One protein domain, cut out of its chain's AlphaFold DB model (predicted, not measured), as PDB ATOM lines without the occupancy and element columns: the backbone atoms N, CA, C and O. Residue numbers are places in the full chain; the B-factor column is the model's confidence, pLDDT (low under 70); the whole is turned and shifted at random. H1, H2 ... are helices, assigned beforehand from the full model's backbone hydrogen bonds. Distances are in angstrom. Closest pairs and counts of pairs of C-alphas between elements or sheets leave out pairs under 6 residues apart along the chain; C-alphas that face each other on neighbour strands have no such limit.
ATOM      1  N   PRO A  41     -32.175  22.304  33.494       73.88
ATOM      2  CA  PRO A  41     -31.637  22.884  32.276       73.88
ATOM      3  C   PRO A  41     -32.780  23.378  31.386       73.88
ATOM      4  O   PRO A  41     -33.791  22.698  31.214       73.88
ATOM      5  N   LEU A  42     -32.604  24.557  30.782       69.06
ATOM      6  CA  LEU A  42     -33.600  25.165  29.890       69.06
ATOM      7  C   LEU A  42     -34.042  24.205  28.781       69.06
ATOM      8  O   LEU A  42     -35.211  24.191  28.420       69.06
ATOM      9  N   ALA A  43     -33.126  23.368  28.290       69.56
ATOM     10  CA  ALA A  43     -33.423  22.337  27.303       69.56
ATOM     11  C   ALA A  43     -34.531  21.374  27.764       69.56
ATOM     12  O   ALA A  43     -35.435  21.087  26.991       69.56
ATOM     13  N   GLN A  44     -34.509  20.943  29.028       69.50
ATOM     14  CA  GLN A  44     -35.504  20.023  29.580       69.50
ATOM     15  C   GLN A  44     -36.867  20.708  29.759       69.50
ATOM     16  O   GLN A  44     -37.900  20.126  29.446       69.50
ATOM     17  N   VAL A  45     -36.879  21.979  30.173       76.06
ATOM     18  CA  VAL A  45     -38.117  22.777  30.256       76.06
ATOM     19  C   VAL A  45     -38.730  22.992  28.868       76.06
ATOM     20  O   VAL A  45     -39.945  22.897  28.692       76.06
ATOM     21  N   VAL A  46     -37.890  23.269  27.868       75.12
ATOM     22  CA  VAL A  46     -38.315  23.417  26.472       75.12
ATOM     23  C   VAL A  46     -38.854  22.089  25.940       75.12
ATOM     24  O   VAL A  46     -39.933  22.074  25.357       75.12
ATOM     25  N   GLU A  47     -38.179  20.971  26.196       71.62
ATOM     26  CA  GLU A  47     -38.640  19.632  25.809       71.62
ATOM     27  C   GLU A  47     -40.000  19.282  26.437       71.62
ATOM     28  O   GLU A  47     -40.915  18.833  25.745       71.62
ATOM     29  N   ASP A  48     -40.171  19.550  27.732       73.50
ATOM     30  CA  ASP A  48     -41.429  19.360  28.460       73.50
ATOM     31  C   ASP A  48     -42.585  20.195  27.891       73.50
ATOM     32  O   ASP A  48     -43.739  19.750  27.880       73.50
ATOM     33  N   CYS A  49     -42.291  21.417  27.446       74.88
ATOM     34  CA  CYS A  49     -43.259  22.307  26.817       74.88
ATOM     35  C   CYS A  49     -43.671  21.778  25.439       74.88
ATOM     36  O   CYS A  49     -44.858  21.636  25.142       74.88
ATOM     37  N   VAL A  50     -42.685  21.399  24.627       75.38
ATOM     38  CA  VAL A  50     -42.899  20.876  23.277       75.38
ATOM     39  C   VAL A  50     -43.680  19.555  23.310       75.38
ATOM     40  O   VAL A  50     -44.569  19.350  22.483       75.38
ATOM     41  N   ARG A  51     -43.428  18.683  24.294       75.25
ATOM     42  CA  ARG A  51     -44.172  17.423  24.468       75.25
ATOM     43  C   ARG A  51     -45.654  17.656  24.759       75.25
ATOM     44  O   ARG A  51     -46.505  16.982  24.182       75.25
ATOM     45  N   ARG A  52     -45.975  18.605  25.646       77.12
ATOM     46  CA  ARG A  52     -47.371  18.976  25.938       77.12
ATOM     47  C   ARG A  52     -48.039  19.580  24.714       77.12
ATOM     48  O   ARG A  52     -49.145  19.188  24.362       77.12
ATOM     49  N   TRP A  53     -47.317  20.447  24.009       77.50
ATOM     50  CA  TRP A  53     -47.825  21.061  22.793       77.50
ATOM     51  C   TRP A  53     -48.165  20.027  21.712       77.50
ATOM     52  O   TRP A  53     -49.218  20.114  21.083       77.50
ATOM     53  N   PHE A  54     -47.331  18.999  21.546       79.69
ATOM     54  CA  PHE A  54     -47.615  17.886  20.641       79.69
ATOM     55  C   PHE A  54     -48.910  17.150  21.014       79.69
ATOM     56  O   PHE A  54     -49.737  16.871  20.146       79.69
ATOM     57  N   GLN A  55     -49.118  16.870  22.303       81.94
ATOM     58  CA  GLN A  55     -50.316  16.178  22.786       81.94
ATOM     59  C   GLN A  55     -51.593  16.995  22.560       81.94
ATOM     60  O   GLN A  55     -52.592  16.446  22.086       81.94
ATOM     61  N   ASP A  56     -51.556  18.298  22.838       80.75
ATOM     62  CA  ASP A  56     -52.696  19.192  22.623       80.75
ATOM     63  C   ASP A  56     -53.031  19.308  21.129       80.75
ATOM     64  O   ASP A  56     -54.186  19.156  20.726       80.75
ATOM     65  N   THR A  57     -52.005  19.452  20.287       80.06
ATOM     66  CA  THR A  57     -52.149  19.496  18.823       80.06
ATOM     67  C   THR A  57     -52.728  18.182  18.284       80.06
ATOM     68  O   THR A  57     -53.636  18.200  17.454       80.06
ATOM     69  N   LEU A  58     -52.280  17.028  18.793       83.19
ATOM     70  CA  LEU A  58     -52.835  15.717  18.439       83.19
ATOM     71  C   LEU A  58     -54.303  15.568  18.838       83.19
ATOM     72  O   LEU A  58     -55.090  14.980  18.094       83.19
ATOM     73  N   LYS A  59     -54.679  16.068  20.015       85.00
ATOM     74  CA  LYS A  59     -56.063  16.023  20.489       85.00
ATOM     75  C   LYS A  59     -56.975  16.856  19.592       85.00
ATOM     76  O   LYS A  59     -58.035  16.378  19.191       85.00
ATOM     77  N   GLU A  60     -56.548  18.061  19.230       76.19
ATOM     78  CA  GLU A  60     -57.310  18.926  18.330       76.19
ATOM     79  C   GLU A  60     -57.355  18.381  16.894       76.19
ATOM     80  O   GLU A  60     -58.414  18.376  16.266       76.19
ATOM     81  N   ALA A  61     -56.253  17.818  16.398       82.12
ATOM     82  CA  ALA A  61     -56.221  17.138  15.104       82.12
ATOM     83  C   ALA A  61     -57.233  15.977  15.041       82.12
ATOM     84  O   ALA A  61     -57.946  15.824  14.046       82.12
ATOM     85  N   LYS A  62     -57.347  15.195  16.128       84.75
ATOM     86  CA  LYS A  62     -58.343  14.116  16.276       84.75
ATOM     87  C   LYS A  62     -59.776  14.632  16.369       84.75
ATOM     88  O   LYS A  62     -60.690  13.934  15.945       84.75
ATOM     89  N   SER A  63     -59.978  15.842  16.890       83.44
ATOM     90  CA  SER A  63     -61.295  16.491  16.914       83.44
ATOM     91  C   SER A  63     -61.763  16.996  15.539       83.44
ATOM     92  O   SER A  63     -62.905  17.424  15.413       83.44
ATOM     93  N   GLY A  64     -60.912  16.903  14.508       79.81
ATOM     94  CA  GLY A  64     -61.249  17.243  13.123       79.81
ATOM     95  C   GLY A  64     -60.707  18.592  12.642       79.81
ATOM     96  O   GLY A  64     -61.074  19.036  11.556       79.81
ATOM     97  N   ASP A  65     -59.829  19.248  13.408       75.81
ATOM     98  CA  ASP A  65     -59.165  20.479  12.970       75.81
ATOM     99  C   ASP A  65     -58.082  20.155  11.924       75.81
ATOM    100  O   ASP A  65     -57.022  19.602  12.232       75.81
ATOM    101  N   VAL A  66     -58.359  20.507  10.666       74.56
ATOM    102  CA  VAL A  66     -57.469  20.263   9.516       74.56
ATOM    103  C   VAL A  66     -56.130  20.998   9.663       74.56
ATOM    104  O   VAL A  66     -55.091  20.475   9.262       74.56
ATOM    105  N   GLY A  67     -56.115  22.187  10.271       73.81
ATOM    106  CA  GLY A  67     -54.880  22.935  10.512       73.81
ATOM    107  C   GLY A  67     -53.977  22.228  11.522       73.81
ATOM    108  O   GLY A  67     -52.768  22.123  11.314       73.81
ATOM    109  N   MET A  68     -54.572  21.668  12.576       76.44
ATOM    110  CA  MET A  68     -53.858  20.874  13.574       76.44
ATOM    111  C   MET A  68     -53.366  19.543  13.011       76.44
ATOM    112  O   MET A  68     -52.268  19.120  13.355       76.44
ATOM    113  N   GLN A  69     -54.100  18.915  12.090       75.94
ATOM    114  CA  GLN A  69     -53.622  17.720  11.381       75.94
ATOM    115  C   GLN A  69     -52.351  18.003  10.566       75.94
ATOM    116  O   GLN A  69     -51.393  17.230  10.629       75.94
ATOM    117  N   VAL A  70     -52.305  19.133   9.850       77.81
ATOM    118  CA  VAL A  70     -51.104  19.555   9.107       77.81
ATOM    119  C   VAL A  70     -49.947  19.858  10.063       77.81
ATOM    120  O   VAL A  70     -48.818  19.436   9.812       77.81
ATOM    121  N   LEU A  71     -50.223  20.539  11.179       75.19
ATOM    122  CA  LEU A  71     -49.212  20.879  12.179       75.19
ATOM    123  C   LEU A  71     -48.610  19.627  12.835       75.19
ATOM    124  O   LEU A  71     -47.390  19.510  12.924       75.19
ATOM    125  N   VAL A  72     -49.440  18.648  13.205       79.44
ATOM    126  CA  VAL A  72     -48.982  17.333  13.684       79.44
ATOM    127  C   VAL A  72     -48.063  16.671  12.656       79.44
ATOM    128  O   VAL A  72     -47.002  16.169  13.020       79.44
ATOM    129  N   GLY A  73     -48.418  16.709  11.368       78.56
ATOM    130  CA  GLY A  73     -47.577  16.180  10.292       78.56
ATOM    131  C   GLY A  73     -46.204  16.860  10.205       78.56
ATOM    132  O   GLY A  73     -45.187  16.186  10.043       78.56
ATOM    133  N   GLN A  74     -46.147  18.182  10.381       72.50
ATOM    134  CA  GLN A  74     -44.885  18.932  10.417       72.50
ATOM    135  C   GLN A  74     -44.034  18.579  11.642       72.50
ATOM    136  O   GLN A  74     -42.814  18.431  11.518       72.50
ATOM    137  N   MET A  75     -44.666  18.397  12.804       78.50
ATOM    138  CA  MET A  75     -43.989  17.928  14.015       78.50
ATOM    139  C   MET A  75     -43.408  16.522  13.806       78.50
ATOM    140  O   MET A  75     -42.234  16.316  14.120       78.50
ATOM    141  N   TYR A  76     -44.165  15.608  13.170       76.50
ATOM    142  CA  TYR A  76     -43.693  14.275  12.761       76.50
ATOM    143  C   TYR A  76     -42.481  14.332  11.828       76.50
ATOM    144  O   TYR A  76     -41.478  13.665  12.076       76.50
ATOM    145  N   SER A  77     -42.550  15.159  10.783       71.94
ATOM    146  CA  SER A  77     -41.474  15.292   9.795       71.94
ATOM    147  C   SER A  77     -40.199  15.915  10.362       71.94
ATOM    148  O   SER A  77     -39.119  15.661   9.836       71.94
ATOM    149  N   SER A  78     -40.315  16.747  11.398       66.62
ATOM    150  CA  SER A  78     -39.181  17.463  11.997       66.62
ATOM    151  C   SER A  78     -38.607  16.747  13.223       66.62
ATOM    152  O   SER A  78     -37.689  17.267  13.852       66.62
ATOM    153  N   CYS A  79     -39.169  15.590  13.602       68.25
ATOM    154  CA  CYS A  79     -38.869  14.898  14.859       68.25
ATOM    155  C   CYS A  79     -38.996  15.807  16.099       68.25
ATOM    156  O   CYS A  79     -38.281  15.638  17.086       68.25
ATOM    157  N   TYR A  80     -39.898  16.791  16.049       64.12
ATOM    158  CA  TYR A  80     -40.020  17.819  17.076       64.12
ATOM    159  C   TYR A  80     -41.079  17.414  18.105       64.12
ATOM    160  O   TYR A  80     -42.264  17.358  17.784       64.12
ATOM    161  N   GLY A  81     -40.664  17.121  19.342       60.12
ATOM    162  CA  GLY A  81     -41.596  16.807  20.437       60.12
ATOM    163  C   GLY A  81     -42.156  15.393  20.472       60.12
ATOM    164  O   GLY A  81     -43.016  15.106  21.304       60.12
TER     165      GLY A  81
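Overview. This is residues 41 to 81 of the 90 residues of an uncharacterized protein of Brassica oleracea (UniProt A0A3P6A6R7). The model is a lopsided helical hairpin, opened like a V: the long helix H1 makes the longest axis, and the shorter H2 folds back beside the later part of H1, slanting away from it. The closed end of the V is the turn at residues 63 to 65, and residues 78 to 81, after H2, curve back toward H1. The printed part has 41 residues with two named helices, H1 then H2, and no named strand; its class is all helix. It is only just compact, close to loose, with a radius of gyration of the C-alphas of 10.8 A, and only just flat, with spans of 36 by 18 by 10 A.

Arrangement. H1, residues 42 to 62, and H2, residues 66 to 77, form a helical hairpin and run opposite ways. They touch, with 16 pairs of C-alphas within 8 A; the closest C-alphas are those of Ala 61 and Gln 69, 4.6 A apart. H1 touches H2 with residues 54 to 62 alone. Their lines stand at a steep tilt of 43 degrees, and their centres are 12.5 A apart. In H1 and H2 every O i to N i+4 pair is within hydrogen-bond range.

Along the chain. H1 begins at C-alpha 42, (-33.600, 25.165, 29.890), and ends at C-alpha 62, (-58.343, 14.116, 16.276), a length of 30.3 A. H2 runs from C-alpha 66, (-57.469, 20.263, 9.516), to C-alpha 77, (-41.474, 15.292, 9.795), a length of 16.8 A.

Size, cuts and confidence. The two C-alphas farthest apart are those of Pro 41 and Gly 64, at 35.7 A. The C-alphas of Pro 41 and Gly 81, the first and last printed residues, are 16.6 A apart. The printed part has no cut, and the link from H1 to H2, of 3 residues, is tight. The mean pLDDT of the printed part is 75.6; residues 42 to 44 and 78 to 81 are under 70.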